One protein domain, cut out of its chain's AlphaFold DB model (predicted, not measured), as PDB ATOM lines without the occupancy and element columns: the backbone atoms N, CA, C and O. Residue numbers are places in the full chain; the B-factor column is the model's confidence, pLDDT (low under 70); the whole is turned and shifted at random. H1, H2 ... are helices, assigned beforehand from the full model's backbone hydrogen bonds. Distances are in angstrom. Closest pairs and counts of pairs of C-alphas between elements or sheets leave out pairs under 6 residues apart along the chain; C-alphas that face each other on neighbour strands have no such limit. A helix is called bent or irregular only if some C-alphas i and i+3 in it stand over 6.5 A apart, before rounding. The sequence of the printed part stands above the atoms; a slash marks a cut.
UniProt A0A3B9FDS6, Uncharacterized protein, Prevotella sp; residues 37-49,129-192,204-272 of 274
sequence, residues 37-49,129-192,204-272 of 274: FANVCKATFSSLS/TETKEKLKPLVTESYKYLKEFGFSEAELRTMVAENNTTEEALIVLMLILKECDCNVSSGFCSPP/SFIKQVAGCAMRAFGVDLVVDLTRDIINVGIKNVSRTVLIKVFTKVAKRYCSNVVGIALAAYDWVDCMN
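This is residues 37 to 49, 129 to 192 and 204 to 272 of the 274 residues of an uncharacterized protein of Prevotella sp (UniProt A0A3B9FDS6). The longest helix, H2, crosses H4, which runs through the middle of a rounded body of helices, with H5, H6, H7 and H8 also packed round it. H1 and H3 lie farthest out, H1 side by side with H2. The printed part has 146 residues, with eight named helices, H1 to H8 along the chain, and no named strand: all helix. It is compact, with a radius of gyration of the C-alphas of 14.0 A and spans of 39 by 32 by 25 A.

H2, residues 129 to 148, is 28.5 A long, from C-alpha 129 at (28.074, -52.796, -15.476), with a kink of 47 degrees near residue 137. The others are H1, 37 to 49; H3, 153 to 162; H4, 169 to 181; H5, 204 to 216; H6, 219 to 232; H7, 239 to 253, 21.0 A; and H8, 257 to 270, ending at C-alpha 270 (23.911, -28.082, -21.702). H2, H5 and H6 are irregular: C-alphas 134 and 137 are 7.2 A apart, 209 and 212 8.7 A, 221 and 224 7.1 A.

H2 touches H1 at a shallow tilt of 14 degrees, opposite ways; closest C-alphas Thr 44 and Lys 134, 6.2 A. Residues 138 to 146 of H2 touch the hub, H4; closest C-alphas Ser 142 and Ile 171, 5.5 A. H4, H5, H6 and H8 form a bundle, helices grouped side by side. H6 and H7, a hairpin, touch; closest C-alphas Leu 221 and Val 245, 6.0 A. H3 only just touches H7, with 3 pairs of C-alphas within 8 A; closest Met 159 and Ile 243, 7.1 A. Every O i to N i+4 pair is within hydrogen-bond range in H1, H3, H7 and H8; in H2 14 of 16, H4 8 of 9, H5 7 of 9, H6 8 of 10.

The farthest C-alphas, Thr 129 and Asn 231, are 40.7 A apart. Residues 50 to 128 and 193 to 203 are not printed; the C-alpha gaps are 15.3 A and 13.8 A. Of the links printed whole, none is long. pLDDT is under 70 at residues 182 to 192 and 204 to 209.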
ATOM      1  N   PHE A  37      12.919 -34.624 -10.489       80.00
ATOM      2  CA  PHE A  37      13.655 -34.976 -11.698       80.00
ATOM      3  C   PHE A  37      15.049 -34.333 -11.745       80.00
ATOM      4  O   PHE A  37      16.047 -35.025 -11.951       80.00
ATOM      5  N   ALA A  38      15.132 -33.022 -11.501       79.06
ATOM      6  CA  ALA A  38      16.395 -32.292 -11.496       79.06
ATOM      7  C   ALA A  38      17.386 -32.863 -10.474       79.06
ATOM      8  O   ALA A  38      18.570 -33.019 -10.775       79.06
ATOM      9  N   ASN A  39      16.898 -33.222  -9.284       84.00
ATOM     10  CA  ASN A  39      17.712 -33.829  -8.234       84.00
ATOM     11  C   ASN A  39      18.194 -35.234  -8.615       84.00
ATOM     12  O   ASN A  39      19.358 -35.560  -8.375       84.00
ATOM     13  N   VAL A  40      17.345 -36.052  -9.250       88.06
ATOM     14  CA  VAL A  40      17.737 -37.379  -9.755       88.06
ATOM     15  C   VAL A  40      18.797 -37.253 -10.848       88.06
ATOM     16  O   VAL A  40      19.789 -37.981 -10.798       88.06
ATOM     17  N   CYS A  41      18.643 -36.317 -11.790       85.56
ATOM     18  CA  CYS A  41      19.659 -36.027 -12.803       85.56
ATOM     19  C   CYS A  41      20.982 -35.616 -12.153       85.56
ATOM     20  O   CYS A  41      21.990 -36.282 -12.369       85.56
ATOM     21  N   LYS A  42      20.973 -34.595 -11.288       85.12
ATOM     22  CA  LYS A  42      22.165 -34.114 -10.571       85.12
ATOM     23  C   LYS A  42      22.909 -35.233  -9.853       85.12
ATOM     24  O   LYS A  42      24.106 -35.407 -10.054       85.12
ATOM     25  N   ALA A  43      22.196 -36.022  -9.051       87.69
ATOM     26  CA  ALA A  43      22.794 -37.123  -8.303       87.69
ATOM     27  C   ALA A  43      23.346 -38.222  -9.227       87.69
ATOM     28  O   ALA A  43      24.446 -38.729  -9.001       87.69
ATOM     29  N   THR A  44      22.606 -38.572 -10.285       90.31
ATOM     30  CA  THR A  44      23.020 -39.597 -11.255       90.31
ATOM     31  C   THR A  44      24.280 -39.170 -12.000       90.31
ATOM     32  O   THR A  44      25.239 -39.938 -12.067       90.31
ATOM     33  N   PHE A  45      24.311 -37.947 -12.530       86.69
ATOM     34  CA  PHE A  45      25.436 -37.473 -13.333       86.69
ATOM     35  C   PHE A  45      26.648 -37.097 -12.493       86.69
ATOM     36  O   PHE A  45      27.748 -37.413 -12.919       86.69
ATOM     37  N   SER A  46      26.475 -36.586 -11.269       87.62
ATOM     38  CA  SER A  46      27.588 -36.468 -10.317       87.62
ATOM     39  C   SER A  46      28.230 -37.831 -10.040       87.62
ATOM     40  O   SER A  46      29.448 -37.947 -10.061       87.62
ATOM     41  N   SER A  47      27.431 -38.886  -9.853       87.75
ATOM     42  CA  SER A  47      27.969 -40.240  -9.673       87.75
ATOM     43  C   SER A  47      28.656 -40.769 -10.938       87.75
ATOM     44  O   SER A  47      29.674 -41.454 -10.837       87.75
ATOM     45  N   LEU A  48      28.120 -40.483 -12.130       88.19
ATOM     46  CA  LEU A  48      28.739 -40.873 -13.402       88.19
ATOM     47  C   LEU A  48      30.047 -40.127 -13.668       88.19
ATOM     48  O   LEU A  48      30.976 -40.750 -14.165       88.19
ATOM     49  N   SER A  49      30.135 -38.842 -13.323       86.38
ATOM     50  CA  SER A  49      31.355 -38.034 -13.422       86.38
ATOM     51  C   SER A  49      32.525 -38.683 -12.694       86.38
ATOM     52  O   SER A  49      33.625 -38.709 -13.236       86.38
ATOM     53  N   THR A 129      28.824 -52.403 -16.676       93.06
ATOM     54  CA  THR A 129      28.074 -52.796 -15.476       93.06
ATOM     55  C   THR A 129      27.935 -51.634 -14.502       93.06
ATOM     56  O   THR A 129      26.830 -51.344 -14.055       93.06
ATOM     57  N   GLU A 130      29.027 -50.928 -14.212       93.25
ATOM     58  CA  GLU A 130      28.983 -49.797 -13.286       93.25
ATOM     59  C   GLU A 130      28.165 -48.633 -13.857       93.25
ATOM     60  O   GLU A 130      27.373 -48.023 -13.140       93.25
ATOM     61  N   THR A 131      28.269 -48.389 -15.168       94.56
ATOM     62  CA  THR A 131      27.435 -47.388 -15.846       94.56
ATOM     63  C   THR A 131      25.948 -47.728 -15.714       94.56
ATOM     64  O   THR A 131      25.153 -46.857 -15.364       94.56
ATOM     65  N   LYS A 132      25.558 -48.993 -15.932       94.94
ATOM     66  CA  LYS A 132      24.171 -49.451 -15.733       94.94
ATOM     67  C   LYS A 132      23.691 -49.204 -14.309       94.94
ATOM     68  O   LYS A 132      22.619 -48.641 -14.122       94.94
ATOM     69  N   GLU A 133      24.484 -49.595 -13.310       94.38
ATOM     70  CA  GLU A 133      24.143 -49.395 -11.898       94.38
ATOM     71  C   GLU A 133      23.916 -47.918 -11.568       94.38
ATOM     72  O   GLU A 133      22.904 -47.574 -10.957       94.38
ATOM     73  N   LYS A 134      24.807 -47.035 -12.033       93.81
ATOM     74  CA  LYS A 134      24.685 -45.589 -11.813       93.81
ATOM     75  C   LYS A 134      23.489 -44.978 -12.547       93.81
ATOM     76  O   LYS A 134      22.898 -44.043 -12.023       93.81
ATOM     77  N   LEU A 135      23.082 -45.516 -13.702       95.12
ATOM     78  CA  LEU A 135      21.914 -45.043 -14.459       95.12
ATOM     79  C   LEU A 135      20.560 -45.523 -13.912       95.12
ATOM     80  O   LEU A 135      19.536 -44.934 -14.266       95.12
ATOM     81  N   LYS A 136      20.508 -46.551 -13.052       95.25
ATOM     82  CA  LYS A 136      19.244 -47.114 -12.526       95.25
ATOM     83  C   LYS A 136      18.248 -46.081 -11.976       95.25
ATOM     84  O   LYS A 136      17.057 -46.218 -12.283       95.25
ATOM     85  N   PRO A 137      18.661 -45.064 -11.189       94.19
ATOM     86  CA  PRO A 137      17.729 -44.044 -10.706       94.19
ATOM     87  C   PRO A 137      17.058 -43.292 -11.860       94.19
ATOM     88  O   PRO A 137      15.847 -43.081 -11.845       94.19
ATOM     89  N   LEU A 138      17.824 -42.966 -12.902       92.75
ATOM     90  CA  LEU A 138      17.328 -42.239 -14.064       92.75
ATOM     91  C   LEU A 138      16.473 -43.121 -14.986       92.75
ATOM     92  O   LEU A 138      15.483 -42.634 -15.527       92.75
ATOM     93  N   VAL A 139      16.773 -44.420 -15.113       95.44
ATOM     94  CA  VAL A 139      15.877 -45.393 -15.777       95.44
ATOM     95  C   VAL A 139      14.527 -45.440 -15.064       95.44
ATOM     96  O   VAL A 139      13.479 -45.348 -15.704       95.44
ATOM     97  N   THR A 140      14.545 -45.523 -13.733       94.38
ATOM     98  CA  THR A 140      13.327 -45.575 -12.913       94.38
ATOM     99  C   THR A 140      12.472 -44.321 -13.101       94.38
ATOM    100  O   THR A 140      11.269 -44.426 -13.357       94.38
ATOM    101  N   GLU A 141      13.090 -43.139 -13.055       91.44
ATOM    102  CA  GLU A 141      12.378 -41.880 -13.288       91.44
ATOM    103  C   GLU A 141      11.894 -41.752 -14.741       91.44
ATOM    104  O   GLU A 141      10.798 -41.251 -14.984       91.44
ATOM    105  N   SER A 142      12.636 -42.300 -15.711       93.44
ATOM    106  CA  SER A 142      12.212 -42.342 -17.118       93.44
ATOM    107  C   SER A 142      10.946 -43.169 -17.311       93.44
ATOM    108  O   SER A 142      10.009 -42.719 -17.967       93.44
ATOM    109  N   TYR A 143      10.870 -44.353 -16.697       94.62
ATOM    110  CA  TYR A 143       9.648 -45.161 -16.700       94.62
ATOM    111  C   TYR A 143       8.475 -44.415 -16.077       94.62
ATOM    112  O   TYR A 143       7.375 -44.425 -16.625       94.62
ATOM    113  N   LYS A 144       8.689 -43.778 -14.924       92.31
ATOM    114  CA  LYS A 144       7.646 -43.013 -14.241       92.31
ATOM    115  C   LYS A 144       7.125 -41.879 -15.126       92.31
ATOM    116  O   LYS A 144       5.925 -41.843 -15.392       92.31
ATOM    117  N   TYR A 145       8.020 -41.045 -15.653       89.88
ATOM    118  CA  TYR A 145       7.664 -39.932 -16.529       89.88
ATOM    119  C   TYR A 145       6.914 -40.404 -17.775       89.88
ATOM    120  O   TYR A 145       5.860 -39.872 -18.103       89.88
ATOM    121  N   LEU A 146       7.405 -41.438 -18.464       92.31
ATOM    122  CA  LEU A 146       6.763 -41.929 -19.686       92.31
ATOM    123  C   LEU A 146       5.375 -42.529 -19.413       92.31
ATOM    124  O   LEU A 146       4.480 -42.400 -20.251       92.31
ATOM    125  N   LYS A 147       5.152 -43.125 -18.237       92.12
ATOM    126  CA  LYS A 147       3.811 -43.561 -17.823       92.12
ATOM    127  C   LYS A 147       2.871 -42.395 -17.537       92.12
ATOM    128  O   LYS A 147       1.721 -42.443 -17.959       92.12
ATOM    129  N   GLU A 148       3.349 -41.345 -16.875       87.81
ATOM    130  CA  GLU A 148       2.583 -40.105 -16.663       87.81
ATOM    131  C   GLU A 148       2.286 -39.397 -17.994       87.81
ATOM    132  O   GLU A 148       1.194 -38.873 -18.203       87.81
ATOM    133  N   PHE A 149       3.211 -39.498 -18.952       85.06
ATOM    134  CA  PHE A 149       3.030 -39.084 -20.342       85.06
ATOM    135  C   PHE A 149       2.031 -39.981 -21.110       85.06
ATOM    136  O   PHE A 149       1.647 -39.689 -22.246       85.06
ATOM    137  N   GLY A 150       1.593 -41.085 -20.496       88.12
ATOM    138  CA  GLY A 150       0.496 -41.956 -20.913       88.12
ATOM    139  C   GLY A 150       0.903 -43.223 -21.671       88.12
ATOM    140  O   GLY A 150       0.061 -43.780 -22.377       88.12
ATOM    141  N   PHE A 151       2.168 -43.644 -21.614       92.00
ATOM    142  CA  PHE A 151       2.555 -44.986 -22.054       92.00
ATOM    143  C   PHE A 151       2.172 -46.020 -20.990       92.00
ATOM    144  O   PHE A 151       2.338 -45.801 -19.792       92.00
ATOM    145  N   SER A 152       1.707 -47.187 -21.411       93.62
ATOM    146  CA  SER A 152       1.586 -48.340 -20.525       93.62
ATOM    147  C   SER A 152       2.941 -49.015 -20.304       93.62
ATOM    148  O   SER A 152       3.854 -48.937 -21.126       93.62
ATOM    149  N   GLU A 153       3.070 -49.746 -19.198       94.38
ATOM    150  CA  GLU A 153       4.271 -50.540 -18.922       94.38
ATOM    151  C   GLU A 153       4.528 -51.596 -20.008       94.38
ATOM    152  O   GLU A 153       5.675 -51.833 -20.389       94.38
ATOM    153  N   ALA A 154       3.458 -52.188 -20.547       95.25
ATOM    154  CA  ALA A 154       3.544 -53.138 -21.647       95.25
ATOM    155  C   ALA A 154       4.116 -52.484 -22.914       95.25
ATOM    156  O   ALA A 154       5.021 -53.048 -23.519       95.25
ATOM    157  N   GLU A 155       3.658 -51.283 -23.281       94.50
ATOM    158  CA  GLU A 155       4.193 -50.553 -24.439       94.50
ATOM    159  C   GLU A 155       5.680 -50.240 -24.280       94.50
ATOM    160  O   GLU A 155       6.450 -50.490 -25.203       94.50
ATOM    161  N   LEU A 156       6.109 -49.752 -23.112       95.69
ATOM    162  CA  LEU A 156       7.519 -49.429 -22.870       95.69
ATOM    163  C   LEU A 156       8.413 -50.672 -22.964       95.69
ATOM    164  O   LEU A 156       9.477 -50.626 -23.580       95.69
ATOM    165  N   ARG A 157       7.967 -51.806 -22.410       95.00
ATOM    166  CA  ARG A 157       8.685 -53.086 -22.534       95.00
ATOM    167  C   ARG A 157       8.742 -53.571 -23.978       95.00
ATOM    168  O   ARG A 157       9.805 -53.991 -24.428       95.00
ATOM    169  N   THR A 158       7.632 -53.477 -24.708       95.12
ATOM    170  CA  THR A 158       7.571 -53.834 -26.130       95.12
ATOM    171  C   THR A 158       8.515 -52.964 -26.952       95.12
ATOM    172  O   THR A 158       9.282 -53.499 -27.745       95.12
ATOM    173  N   MET A 159       8.549 -51.650 -26.714       94.19
ATOM    174  CA  MET A 159       9.473 -50.739 -27.393       94.19
ATOM    175  C   MET A 159      10.929 -51.172 -27.200       94.19
ATOM    176  O   MET A 159      11.666 -51.278 -28.181       94.19
ATOM    177  N   VAL A 160      11.342 -51.461 -25.964       94.94
ATOM    178  CA  VAL A 160      12.707 -51.922 -25.660       94.94
ATOM    179  C   VAL A 160      13.008 -53.254 -26.361       94.94
ATOM    180  O   VAL A 160      14.025 -53.373 -27.048       94.94
ATOM    181  N   ALA A 161      12.101 -54.229 -26.247       93.81
ATOM    182  CA  ALA A 161      12.279 -55.570 -26.795       93.81
ATOM    183  C   ALA A 161      12.315 -55.596 -28.334       93.81
ATOM    184  O   ALA A 161      13.243 -56.153 -28.915       93.81
ATOM    185  N   GLU A 162      11.355 -54.961 -29.010       93.62
ATOM    186  CA  GLU A 162      11.255 -54.961 -30.480       93.62
ATOM    187  C   GLU A 162      12.433 -54.260 -31.158       93.62
ATOM    188  O   GLU A 162      12.787 -54.579 -32.293       93.62
ATOM    189  N   ASN A 163      13.062 -53.310 -30.463       91.19
ATOM    190  CA  ASN A 163      14.213 -52.583 -30.984       91.19
ATOM    191  C   ASN A 163      15.557 -53.207 -30.574       91.19
ATOM    192  O   ASN A 163      16.594 -52.624 -30.892       91.19
ATOM    193  N   ASN A 164      15.564 -54.369 -29.901       90.56
ATOM    194  CA  ASN A 164      16.773 -55.027 -29.383       90.56
ATOM    195  C   ASN A 164      17.699 -54.043 -28.643       90.56
ATOM    196  O   ASN A 164      18.913 -54.014 -28.872       90.56
ATOM    197  N   THR A 165      17.100 -53.194 -27.804       92.06
ATOM    198  CA  THR A 165      17.806 -52.177 -27.018       92.06
ATOM    199  C   THR A 165      17.732 -52.485 -25.525       92.06
ATOM    200  O   THR A 165      17.038 -53.405 -25.097       92.06
ATOM    201  N   THR A 166      18.451 -51.713 -24.718       93.69
ATOM    202  CA  THR A 166      18.353 -51.749 -23.259       93.69
ATOM    203  C   THR A 166      17.392 -50.675 -22.736       93.69
ATOM    204  O   THR A 166      17.058 -49.724 -23.452       93.69
ATOM    205  N   GLU A 167      16.934 -50.821 -21.488       95.06
ATOM    206  CA  GLU A 167      15.996 -49.883 -20.848       95.06
ATOM    207  C   GLU A 167      16.575 -48.467 -20.720       95.06
ATOM    208  O   GLU A 167      15.829 -47.492 -20.764       95.06
ATOM    209  N   GLU A 168      17.902 -48.322 -20.657       95.81
ATOM    210  CA  GLU A 168      18.578 -47.024 -20.605       95.81
ATOM    211  C   GLU A 168      18.263 -46.152 -21.830       95.81
ATOM    212  O   GLU A 168      18.290 -44.930 -21.731       95.81
ATOM    213  N   ALA A 169      17.870 -46.732 -22.971       94.75
ATOM    214  CA  ALA A 169      17.438 -45.951 -24.133       94.75
ATOM    215  C   ALA A 169      16.184 -45.099 -23.850       94.75
ATOM    216  O   ALA A 169      15.965 -44.083 -24.514       94.75
ATOM    217  N   LEU A 170      15.371 -45.476 -22.857       95.44
ATOM    218  CA  LEU A 170      14.207 -44.695 -22.427       95.44
ATOM    219  C   LEU A 170      14.611 -43.356 -21.803       95.44
ATOM    220  O   LEU A 170      13.836 -42.404 -21.898       95.44
ATOM    221  N   ILE A 171      15.822 -43.262 -21.241       94.94
ATOM    222  CA  ILE A 171      16.373 -42.013 -20.702       94.94
ATOM    223  C   ILE A 171      16.397 -40.955 -21.796       94.94
ATOM    224  O   ILE A 171      15.871 -39.868 -21.603       94.94
ATOM    225  N   VAL A 172      16.928 -41.284 -22.975       93.56
ATOM    226  CA  VAL A 172      17.040 -40.329 -24.086       93.56
ATOM    227  C   VAL A 172      15.663 -39.827 -24.526       93.56
ATOM    228  O   VAL A 172      15.475 -38.625 -24.695       93.56
ATOM    229  N   LEU A 173      14.677 -40.722 -24.669       92.69
ATOM    230  CA  LEU A 173      13.315 -40.314 -25.027       92.69
ATOM    231  C   LEU A 173      12.708 -39.388 -23.965       92.69
ATOM    232  O   LEU A 173      12.098 -38.380 -24.315       92.69
ATOM    233  N   MET A 174      12.880 -39.721 -22.684       91.75
ATOM    234  CA  MET A 174      12.402 -38.893 -21.583       91.75
ATOM    235  C   MET A 174      13.083 -37.519 -21.577       91.75
ATOM    236  O   MET A 174      12.372 -36.525 -21.488       91.75
ATOM    237  N   LEU A 175      14.408 -37.436 -21.748       89.56
ATOM    238  CA  LEU A 175      15.147 -36.166 -21.763       89.56
ATOM    239  C   LEU A 175      14.676 -35.247 -22.890       89.56
ATOM    240  O   LEU A 175      14.391 -34.077 -22.648       89.56
ATOM    241  N   ILE A 176      14.504 -35.796 -24.097       87.38
ATOM    242  CA  ILE A 176      13.964 -35.043 -25.234       87.38
ATOM    243  C   ILE A 176      12.555 -34.529 -24.914       87.38
ATOM    244  O   ILE A 176      12.253 -33.362 -25.141       87.38
ATOM    245  N   LEU A 177      11.677 -35.386 -24.383       86.94
ATOM    246  CA  LEU A 177      10.316 -34.981 -24.040       86.94
ATOM    247  C   LEU A 177      10.282 -33.946 -22.919       86.94
ATOM    248  O   LEU A 177       9.454 -33.045 -22.973       86.94
ATOM    249  N   LYS A 178      11.159 -34.055 -21.923       83.94
ATOM    250  CA  LYS A 178      11.227 -33.116 -20.806       83.94
ATOM    251  C   LYS A 178      11.709 -31.741 -21.265       83.94
ATOM    252  O   LYS A 178      11.117 -30.749 -20.860       83.94
ATOM    253  N   GLU A 179      12.714 -31.677 -22.142       82.69
ATOM    254  CA  GLU A 179      13.144 -30.412 -22.758       82.69
ATOM    255  C   GLU A 179      12.025 -29.780 -23.590       82.69
ATOM    256  O   GLU A 179      11.800 -28.576 -23.531       82.69
ATOM    257  N   CYS A 180      11.260 -30.594 -24.315       78.50
ATOM    258  CA  CYS A 180      10.161 -30.079 -25.118       78.50
ATOM    259  C   CYS A 180       8.904 -29.710 -24.298       78.50
ATOM    260  O   CYS A 180       8.089 -28.924 -24.779       78.50
ATOM    261  N   ASP A 181       8.705 -30.289 -23.106       76.25
ATOM    262  CA  ASP A 181       7.616 -29.934 -22.166       76.25
ATOM    263  C   ASP A 181       7.965 -28.710 -21.309       76.25
ATOM    264  O   ASP A 181       7.121 -28.132 -20.624       76.25
ATOM    265  N   CYS A 182       9.237 -28.326 -21.330       69.94
ATOM    266  CA  CYS A 182       9.793 -27.244 -20.551       69.94
ATOM    267  C   CYS A 182       9.211 -25.901 -21.026       69.94
ATOM    268  O   CYS A 182       9.684 -25.278 -21.976       69.94
ATOM    269  N   ASN A 183       8.173 -25.415 -20.340       53.84
ATOM    270  CA  ASN A 183       7.773 -24.015 -20.447       53.84
ATOM    271  C   ASN A 183       8.939 -23.155 -19.928       53.84
ATOM    272  O   ASN A 183       9.415 -23.359 -18.811       53.84
ATOM    273  N   VAL A 184       9.379 -22.178 -20.728       47.72
ATOM    274  CA  VAL A 184      10.558 -21.295 -20.523       47.72
ATOM    275  C   VAL A 184      10.524 -20.489 -19.197       47.72
ATOM    276  O   VAL A 184      11.400 -19.679 -18.916       47.72
ATOM    277  N   SER A 185       9.514 -20.689 -18.348       37.50
ATOM    278  CA  SER A 185       9.288 -19.976 -17.091       37.50
ATOM    279  C   SER A 185      10.027 -20.539 -15.868       37.50
ATOM    280  O   SER A 185      10.016 -19.875 -14.836       37.50
ATOM    281  N   SER A 186      10.662 -21.717 -15.940       42.00
ATOM    282  CA  SER A 186      11.425 -22.286 -14.811       42.00
ATOM    283  C   SER A 186      12.934 -22.325 -15.091       42.00
ATOM    284  O   SER A 186      13.367 -22.563 -16.219       42.00
ATOM    285  N   GLY A 187      13.753 -22.099 -14.056       48.22
ATOM    286  CA  GLY A 187      15.221 -22.089 -14.163       48.22
ATOM    287  C   GLY A 187      15.828 -23.418 -14.629       48.22
ATOM    288  O   GLY A 187      16.932 -23.422 -15.160       48.22
ATOM    289  N   PHE A 188      15.080 -24.521 -14.503       50.84
ATOM    290  CA  PHE A 188      15.409 -25.846 -15.038       50.84
ATOM    291  C   PHE A 188      15.403 -25.899 -16.576       50.84
ATOM    292  O   PHE A 188      16.099 -26.710 -17.172       50.84
ATOM    293  N   CYS A 189      14.619 -25.031 -17.217       56.38
ATOM    294  CA  CYS A 189      14.322 -25.042 -18.650       56.38
ATOM    295  C   CYS A 189      15.034 -23.919 -19.421       56.38
ATOM    296  O   CYS A 189      14.606 -23.541 -20.510       56.38
ATOM    297  N   SER A 190      16.069 -23.318 -18.832       52.41
ATOM    298  CA  SER A 190      16.788 -22.193 -19.428       52.41
ATOM    299  C   SER A 190      18.140 -22.661 -19.976       52.41
ATOM    300  O   SER A 190      19.095 -22.749 -19.200       52.41
ATOM    301  N   PRO A 191      18.270 -22.931 -21.293       50.34
ATOM    302  CA  PRO A 191      19.590 -23.109 -21.887       50.34
ATOM    303  C   PRO A 191      20.426 -21.836 -21.658       50.34
ATOM    304  O   PRO A 191      19.860 -20.742 -21.502       50.34
ATOM    305  N   PRO A 192      21.767 -21.927 -21.631       45.66
ATOM    306  CA  PRO A 192      22.609 -20.749 -21.459       45.66
ATOM    307  C   PRO A 192      22.252 -19.704 -22.524       45.66
ATOM    308  O   PRO A 192      22.067 -20.031 -23.700       45.66
ATOM    309  N   SER A 204      15.742 -20.754 -34.804       56.28
ATOM    310  CA  SER A 204      15.765 -20.143 -33.466       56.28
ATOM    311  C   SER A 204      14.777 -20.775 -32.481       56.28
ATOM    312  O   SER A 204      15.111 -20.881 -31.306       56.28
ATOM    313  N   PHE A 205      13.605 -21.238 -32.937       53.19
ATOM    314  CA  PHE A 205      12.583 -21.793 -32.038       53.19
ATOM    315  C   PHE A 205      12.830 -23.270 -31.719       53.19
ATOM    316  O   PHE A 205      12.736 -23.673 -30.568       53.19
ATOM    317  N   ILE A 206      13.264 -24.073 -32.699       57.12
ATOM    318  CA  ILE A 206      13.669 -25.469 -32.446       57.12
ATOM    319  C   ILE A 206      14.860 -25.499 -31.473       57.12
ATOM    320  O   ILE A 206      14.879 -26.310 -30.555       57.12
ATOM    321  N   LYS A 207      15.817 -24.566 -31.608       58.59
ATOM    322  CA  LYS A 207      16.916 -24.397 -30.640       58.59
ATOM    323  C   LYS A 207      16.452 -23.934 -29.259       58.59
ATOM    324  O   LYS A 207      17.143 -24.215 -28.292       58.59
ATOM    325  N   GLN A 208      15.323 -23.234 -29.163       60.69
ATOM    326  CA  GLN A 208      14.735 -22.844 -27.878       60.69
ATOM    327  C   GLN A 208      14.000 -24.004 -27.196       60.69
ATOM    328  O   GLN A 208      13.997 -24.059 -25.975       60.69
ATOM    329  N   VAL A 209      13.387 -24.908 -27.968       62.12
ATOM    330  CA  VAL A 209      12.547 -26.005 -27.449       62.12
ATOM    331  C   VAL A 209      13.332 -27.297 -27.211       62.12
ATOM    332  O   VAL A 209      12.947 -28.095 -26.367       62.12
ATOM    333  N   ALA A 210      14.397 -27.538 -27.976       73.25
ATOM    334  CA  ALA A 210      15.143 -28.795 -27.925       73.25
ATOM    335  C   ALA A 210      16.637 -28.612 -28.268       73.25
ATOM    336  O   ALA A 210      17.256 -29.458 -28.921       73.25
ATOM    337  N   GLY A 211      17.210 -27.456 -27.918       76.69
ATOM    338  CA  GLY A 211      18.594 -27.092 -28.220       76.69
ATOM    339  C   GLY A 211      19.623 -28.069 -27.655       76.69
ATOM    340  O   GLY A 211      20.534 -28.482 -28.379       76.69
ATOM    341  N   CYS A 212      19.455 -28.477 -26.400       82.62
ATOM    342  CA  CYS A 212      20.358 -29.403 -25.729       82.62
ATOM    343  C   CYS A 212      20.183 -30.827 -26.247       82.62
ATOM    344  O   CYS A 212      21.168 -31.500 -26.538       82.62
ATOM    345  N   ALA A 213      18.951 -31.263 -26.502       85.19
ATOM    346  CA  ALA A 213      18.658 -32.540 -27.140       85.19
ATOM    347  C   ALA A 213      19.259 -32.632 -28.546       85.19
ATOM    348  O   ALA A 213      19.819 -33.665 -28.914       85.19
ATOM    349  N   MET A 214      19.192 -31.560 -29.341       82.50
ATOM    350  CA  MET A 214      19.821 -31.529 -30.664       82.50
ATOM    351  C   MET A 214      21.343 -31.623 -30.590       82.50
ATOM    352  O   MET A 214      21.935 -32.298 -31.432       82.50
ATOM    353  N   ARG A 215      21.967 -30.957 -29.610       80.88
ATOM    354  CA  ARG A 215      23.415 -31.026 -29.368       80.88
ATOM    355  C   ARG A 215      23.834 -32.438 -28.945       80.88
ATOM    356  O   ARG A 215      24.693 -33.025 -29.596       80.88
ATOM    357  N   ALA A 216      23.170 -32.985 -27.932       82.88
ATOM    358  CA  ALA A 216      23.553 -34.234 -27.281       82.88
ATOM    359  C   ALA A 216      23.186 -35.490 -28.084       82.88
ATOM    360  O   ALA A 216      23.971 -36.435 -28.208       82.88
ATOM    361  N   PHE A 217      21.978 -35.521 -28.647       84.19
ATOM    362  CA  PHE A 217      21.433 -36.712 -29.304       84.19
ATOM    363  C   PHE A 217      21.492 -36.613 -30.830       84.19
ATOM    364  O   PHE A 217      21.579 -37.632 -31.515       84.19
ATOM    365  N   GLY A 218      21.521 -35.394 -31.373       80.06
ATOM    366  CA  GLY A 218      21.566 -35.125 -32.805       80.06
ATOM    367  C   GLY A 218      20.240 -34.614 -33.366       80.06
ATOM    368  O   GLY A 218      19.145 -34.983 -32.934       80.06
ATOM    369  N   VAL A 219      20.347 -33.759 -34.384       79.38
ATOM    370  CA  VAL A 219      19.205 -33.079 -35.015       79.38
ATOM    371  C   VAL A 219      18.218 -34.066 -35.645       79.38
ATOM    372  O   VAL A 219      17.012 -33.844 -35.596       79.38
ATOM    373  N   ASP A 220      18.695 -35.178 -36.202       79.81
ATOM    374  CA  ASP A 220      17.874 -36.183 -36.889       79.81
ATOM    375  C   ASP A 220      16.892 -36.917 -35.961       79.81
ATOM    376  O   ASP A 220      15.822 -37.353 -36.407       79.81
ATOM    377  N   LEU A 221      17.232 -37.030 -34.674       81.56
ATOM    378  CA  LEU A 221      16.352 -37.589 -33.648       81.56
ATOM    379  C   LEU A 221      15.249 -36.609 -33.248       81.56
ATOM    380  O   LEU A 221      14.110 -37.016 -33.025       81.56
ATOM    381  N   VAL A 222      15.591 -35.325 -33.186       80.62
ATOM    382  CA  VAL A 222      14.802 -34.305 -32.488       80.62
ATOM    383  C   VAL A 222      13.937 -33.476 -33.438       80.62
ATOM    384  O   VAL A 222      12.842 -33.062 -33.061       80.62
ATOM    385  N   VAL A 223      14.375 -33.252 -34.681       79.88
ATOM    386  CA  VAL A 223      13.724 -32.308 -35.606       79.88
ATOM    387  C   VAL A 223      12.287 -32.696 -35.956       79.88
ATOM    388  O   VAL A 223      11.407 -31.838 -35.949       79.88
ATOM    389  N   ASP A 224      12.033 -33.981 -36.214       78.25
ATOM    390  CA  ASP A 224      10.696 -34.466 -36.575       78.25
ATOM    391  C   ASP A 224       9.739 -34.345 -35.385       78.25
ATOM    392  O   ASP A 224       8.624 -33.849 -35.528       78.25
ATOM    393  N   LEU A 225      10.209 -34.730 -34.195       82.94
ATOM    394  CA  LEU A 225       9.436 -34.624 -32.963       82.94
ATOM    395  C   LEU A 225       9.121 -33.167 -32.628       82.94
ATOM    396  O   LEU A 225       7.979 -32.834 -32.338       82.94
ATOM    397  N   THR A 226      10.122 -32.293 -32.703       74.88
ATOM    398  CA  THR A 226       9.954 -30.876 -32.365       74.88
ATOM    399  C   THR A 226       8.984 -30.200 -33.326       74.88
ATOM    400  O   THR A 226       8.145 -29.414 -32.897       74.88
ATOM    401  N   ARG A 227       9.035 -30.542 -34.620       77.69
ATOM    402  CA  ARG A 227       8.071 -30.044 -35.608       77.69
ATOM    403  C   ARG A 227       6.640 -30.451 -35.256       77.69
ATOM    404  O   ARG A 227       5.746 -29.612 -35.322       77.69
ATOM    405  N   ASP A 228       6.423 -31.699 -34.857       80.69
ATOM    406  CA  ASP A 228       5.094 -32.153 -34.441       80.69
ATOM    407  C   ASP A 228       4.640 -31.458 -33.152       80.69
ATOM    408  O   ASP A 228       3.504 -30.991 -33.076       80.69
ATOM    409  N   ILE A 229       5.535 -31.295 -32.176       79.38
ATOM    410  CA  ILE A 229       5.259 -30.570 -30.926       79.38
ATOM    411  C   ILE A 229       4.839 -29.125 -31.202       79.38
ATOM    412  O   ILE A 229       3.880 -28.656 -30.597       79.38
ATOM    413  N   ILE A 230       5.493 -28.439 -32.140       72.81
ATOM    414  CA  ILE A 230       5.118 -27.079 -32.555       72.81
ATOM    415  C   ILE A 230       3.687 -27.041 -33.104       72.81
ATOM    416  O   ILE A 230       2.942 -26.105 -32.828       72.81
ATOM    417  N   ASN A 231       3.295 -28.057 -33.871       75.88
ATOM    418  CA  ASN A 231       2.015 -28.066 -34.572       75.88
ATOM    419  C   ASN A 231       0.835 -28.445 -33.676       75.88
ATOM    420  O   ASN A 231      -0.243 -27.869 -33.810       75.88
ATOM    421  N   VAL A 232       1.009 -29.442 -32.804       76.56
ATOM    422  CA  VAL A 232      -0.102 -30.008 -32.018       76.56
ATOM    423  C   VAL A 232       0.057 -29.827 -30.511       76.56
ATOM    424  O   VAL A 232      -0.891 -30.065 -29.765       76.56
ATOM    425  N   GLY A 233       1.214 -29.366 -30.045       76.19
ATOM    426  CA  GLY A 233       1.577 -29.333 -28.632       76.19
ATOM    427  C   GLY A 233       2.044 -30.701 -28.134       76.19
ATOM    428  O   GLY A 233       1.555 -31.746 -28.565       76.19
ATOM    429  N   ILE A 234       2.975 -30.703 -27.180       80.88
ATOM    430  CA  ILE A 234       3.624 -31.929 -26.693       80.88
ATOM    431  C   ILE A 234       2.644 -32.992 -26.184       80.88
ATOM    432  O   ILE A 234       2.796 -34.173 -26.488       80.88
ATOM    433  N   LYS A 235       1.576 -32.569 -25.502       79.50
ATOM    434  CA  LYS A 235       0.543 -33.463 -24.953       79.50
ATOM    435  C   LYS A 235      -0.278 -34.188 -26.024       79.50
ATOM    436  O   LYS A 235      -0.905 -35.195 -25.716       79.50
ATOM    437  N   ASN A 236      -0.267 -33.693 -27.263       82.00
ATOM    438  CA  ASN A 236      -1.044 -34.247 -28.372       82.00
ATOM    439  C   ASN A 236      -0.171 -34.954 -29.420       82.00
ATOM    440  O   ASN A 236      -0.687 -35.393 -30.451       82.00
ATOM    441  N   VAL A 237       1.142 -35.079 -29.190       84.94
ATOM    442  CA  VAL A 237       2.019 -35.835 -30.093       84.94
ATOM    443  C   VAL A 237       1.584 -37.296 -30.121       84.94
ATOM    444  O   VAL A 237       1.428 -37.946 -29.087       84.94
ATOM    445  N   SER A 238       1.411 -37.840 -31.326       87.00
ATOM    446  CA  SER A 238       0.962 -39.223 -31.483       87.00
ATOM    447  C   SER A 238       1.986 -40.234 -30.951       87.00
ATOM    448  O   SER A 238       3.197 -40.085 -31.143       87.00
ATOM    449  N   ARG A 239       1.497 -41.337 -30.371       88.69
ATOM    450  CA  ARG A 239       2.338 -42.463 -29.923       88.69
ATOM    451  C   ARG A 239       3.244 -42.990 -31.035       88.69
ATOM    452  O   ARG A 239       4.413 -43.264 -30.793       88.69
ATOM    453  N   THR A 240       2.742 -43.045 -32.266       89.25
ATOM    454  CA  THR A 240       3.504 -43.471 -33.447       89.25
ATOM    455  C   THR A 240       4.759 -42.630 -33.676       89.25
ATOM    456  O   THR A 240       5.800 -43.172 -34.044       89.25
ATOM    457  N   VAL A 241       4.690 -41.312 -33.471       89.44
ATOM    458  CA  VAL A 241       5.848 -40.415 -33.629       89.44
ATOM    459  C   VAL A 241       6.877 -40.688 -32.538       89.44
ATOM    460  O   VAL A 241       8.057 -40.850 -32.837       89.44
ATOM    461  N   LEU A 242       6.433 -40.839 -31.292       91.62
ATOM    462  CA  LEU A 242       7.313 -41.122 -30.157       91.62
ATOM    463  C   LEU A 242       8.010 -42.481 -30.283       91.62
ATOM    464  O   LEU A 242       9.209 -42.582 -30.038       91.62
ATOM    465  N   ILE A 243       7.291 -43.509 -30.741       91.50
ATOM    466  CA  ILE A 243       7.869 -44.827 -31.032       91.50
ATOM    467  C   ILE A 243       8.909 -44.716 -32.151       91.50
ATOM    468  O   ILE A 243       9.988 -45.287 -32.031       91.50
ATOM    469  N   LYS A 244       8.652 -43.931 -33.209       91.56
ATOM    470  CA  LYS A 244       9.649 -43.692 -34.268       91.56
ATOM    471  C   LYS A 244      10.908 -43.015 -33.731       91.56
ATOM    472  O   LYS A 244      12.007 -43.420 -34.106       91.56
ATOM    473  N   VAL A 245      10.764 -42.005 -32.871       91.56
ATOM    474  CA  VAL A 245      11.901 -41.337 -32.214       91.56
ATOM    475  C   VAL A 245      12.687 -42.350 -31.390       91.56
ATOM    476  O   VAL A 245      13.897 -42.464 -31.567       91.56
ATOM    477  N   PHE A 246      12.004 -43.160 -30.580       93.12
ATOM    478  CA  PHE A 246      12.639 -44.216 -29.798       93.12
ATOM    479  C   PHE A 246      13.367 -45.247 -30.671       93.12
ATOM    480  O   PHE A 246      14.502 -45.603 -30.379       93.12
ATOM    481  N   THR A 247      12.779 -45.681 -31.786       92.06
ATOM    482  CA  THR A 247      13.456 -46.572 -32.739       92.06
ATOM    483  C   THR A 247      14.724 -45.940 -33.301       92.06
ATOM    484  O   THR A 247      15.729 -46.630 -33.472       92.06
ATOM    485  N   LYS A 248      14.721 -44.632 -33.590       91.75
ATOM    486  CA  LYS A 248      15.943 -43.947 -34.021       91.75
ATOM    487  C   LYS A 248      16.981 -43.887 -32.887       91.75
ATOM    488  O   LYS A 248      18.150 -44.147 -33.155       91.75
ATOM    489  N   VAL A 249      16.569 -43.627 -31.642       90.31
ATOM    490  CA  VAL A 249      17.445 -43.694 -30.451       90.31
ATOM    491  C   VAL A 249      18.071 -45.085 -30.333       90.31
ATOM    492  O   VAL A 249      19.293 -45.210 -30.303       90.31
ATOM    493  N   ALA A 250      17.256 -46.139 -30.346       89.94
ATOM    494  CA  ALA A 250      17.716 -47.519 -30.243       89.94
ATOM    495  C   ALA A 250      18.723 -47.877 -31.349       89.94
ATOM    496  O   ALA A 250      19.755 -48.481 -31.071       89.94
ATOM    497  N   LYS A 251      18.476 -47.439 -32.590       88.69
ATOM    498  CA  LYS A 251      19.408 -47.623 -33.717       88.69
ATOM    499  C   LYS A 251      20.696 -46.817 -33.586       88.69
ATOM    500  O   LYS A 251      21.730 -47.266 -34.062       88.69
ATOM    501  N   ARG A 252      20.639 -45.619 -33.005       86.06
ATOM    502  CA  ARG A 252      21.815 -44.760 -32.835       86.06
ATOM    503  C   ARG A 252      22.756 -45.318 -31.776       86.06
ATOM    504  O   ARG A 252      23.965 -45.338 -31.986       86.06
ATOM    505  N   TYR A 253      22.197 -45.758 -30.654       84.19
ATOM    506  CA  TYR A 253      22.984 -46.218 -29.517       84.19
ATOM    507  C   TYR A 253      23.208 -47.734 -29.514       84.19
ATOM    508  O   TYR A 253      24.128 -48.176 -28.847       84.19
ATOM    509  N   CYS A 254      22.456 -48.542 -30.272       79.38
ATOM    510  CA  CYS A 254      22.674 -49.990 -30.433       79.38
ATOM    511  C   CYS A 254      22.909 -50.744 -29.105       79.38
ATOM    512  O   CYS A 254      23.866 -51.507 -28.999       79.38
ATOM    513  N   SER A 255      22.083 -50.520 -28.073       79.75
ATOM    514  CA  SER A 255      22.280 -51.074 -26.712       79.75
ATOM    515  C   SER A 255      23.547 -50.611 -25.965       79.75
ATOM    516  O   SER A 255      23.874 -51.142 -24.902       79.75
ATOM    517  N   ASN A 256      24.284 -49.629 -26.486       87.06
ATOM    518  CA  ASN A 256      25.498 -49.112 -25.870       87.06
ATOM    519  C   ASN A 256      25.160 -48.159 -24.719       87.06
ATOM    520  O   ASN A 256      24.956 -46.958 -24.906       87.06
ATOM    521  N   VAL A 257      25.132 -48.720 -23.513       92.75
ATOM    522  CA  VAL A 257      24.800 -47.994 -22.283       92.75
ATOM    523  C   VAL A 257      25.780 -46.860 -21.981       92.75
ATOM    524  O   VAL A 257      25.356 -45.798 -21.536       92.75
ATOM    525  N   VAL A 258      27.070 -47.036 -22.277       91.94
ATOM    526  CA  VAL A 258      28.076 -45.978 -22.081       91.94
ATOM    527  C   VAL A 258      27.825 -44.806 -23.031       91.94
ATOM    528  O   VAL A 258      27.869 -43.653 -22.611       91.94
ATOM    529  N   GLY A 259      27.480 -45.084 -24.289       90.56
ATOM    530  CA  GLY A 259      27.088 -44.050 -25.248       90.56
ATOM    531  C   GLY A 259      25.845 -43.272 -24.803       90.56
ATOM    532  O   GLY A 259      25.805 -42.053 -24.954       90.56
ATOM    533  N   ILE A 260      24.860 -43.961 -24.218       91.88
ATOM    534  CA  ILE A 260      23.665 -43.327 -23.640       91.88
ATOM    535  C   ILE A 260      24.044 -42.439 -22.449       91.88
ATOM    536  O   ILE A 260      23.595 -41.299 -22.390       91.88
ATOM    537  N   ALA A 261      24.893 -42.925 -21.537       92.19
ATOM    538  CA  ALA A 261      25.344 -42.164 -20.372       92.19
ATOM    539  C   ALA A 261      26.062 -40.867 -20.769       92.19
ATOM    540  O   ALA A 261      25.733 -39.804 -20.251       92.19
ATOM    541  N   LEU A 262      26.998 -40.944 -21.721       88.62
ATOM    542  CA  LEU A 262      27.759 -39.786 -22.198       88.62
ATOM    543  C   LEU A 262      26.868 -38.767 -22.919       88.62
ATOM    544  O   LEU A 262      27.009 -37.568 -22.699       88.62
ATOM    545  N   ALA A 263      25.926 -39.228 -23.745       88.12
ATOM    546  CA  ALA A 263      24.985 -38.328 -24.407       88.12
ATOM    547  C   ALA A 263      24.031 -37.667 -23.401       88.12
ATOM    548  O   ALA A 263      23.743 -36.481 -23.497       88.12
ATOM    549  N   ALA A 264      23.552 -38.419 -22.411       89.31
ATOM    550  CA  ALA A 264      22.704 -37.866 -21.367       89.31
ATOM    551  C   ALA A 264      23.469 -36.871 -20.471       89.31
ATOM    552  O   ALA A 264      22.890 -35.870 -20.059       89.31
ATOM    553  N   TYR A 265      24.770 -37.090 -20.243       85.25
ATOM    554  CA  TYR A 265      25.640 -36.134 -19.553       85.25
ATOM    555  C   TYR A 265      25.767 -34.813 -20.329       85.25
ATOM    556  O   TYR A 265      25.503 -33.764 -19.751       85.25
ATOM    557  N   ASP A 266      26.083 -34.846 -21.633       81.56
ATOM    558  CA  ASP A 266      26.172 -33.628 -22.471       81.56
ATOM    559  C   ASP A 266      24.838 -32.859 -22.514       81.56
ATOM    560  O   ASP A 266      24.816 -31.631 -22.549       81.56
ATOM    561  N   TRP A 267      23.707 -33.569 -22.443       86.00
ATOM    562  CA  TRP A 267      22.399 -32.929 -22.309       86.00
ATOM    563  C   TRP A 267      22.251 -32.184 -20.973       86.00
ATOM    564  O   TRP A 267      21.828 -31.030 -20.961       86.00
ATOM    565  N   VAL A 268      22.598 -32.827 -19.854       80.69
ATOM    566  CA  VAL A 268      22.474 -32.250 -18.501       80.69
ATOM    567  C   VAL A 268      23.427 -31.069 -18.302       80.69
ATOM    568  O   VAL A 268      23.012 -30.060 -17.731       80.69
ATOM    569  N   ASP A 269      24.648 -31.165 -18.825       78.62
ATOM    570  CA  ASP A 269      25.621 -30.069 -18.888       78.62
ATOM    571  C   ASP A 269      25.064 -28.878 -19.683       78.62
ATOM    572  O   ASP A 269      24.984 -27.759 -19.179       78.62
ATOM    573  N   CYS A 270      24.533 -29.125 -20.886       79.19
ATOM    574  CA  CYS A 270      23.911 -28.082 -21.702       79.19
ATOM    575  C   CYS A 270      22.718 -27.396 -21.007       79.19
ATOM    576  O   CYS A 270      22.492 -26.199 -21.194       79.19
ATOM    577  N   MET A 271      21.972 -28.134 -20.182       76.94
ATOM    578  CA  MET A 271      20.857 -27.613 -19.384       76.94
ATOM    579  C   MET A 271      21.307 -26.913 -18.084       76.94
ATOM    580  O   MET A 271      20.458 -26.479 -17.307       76.94
ATOM    581  N   ASN A 272      22.619 -26.767 -17.845       75.25
ATOM    582  CA  ASN A 272      23.232 -26.198 -16.633       75.25
ATOM    583  C   ASN A 272      22.765 -26.873 -15.335       75.25
ATOM    584  O   ASN A 272      22.482 -26.214 -14.328       75.25
TER     585      ASN A 272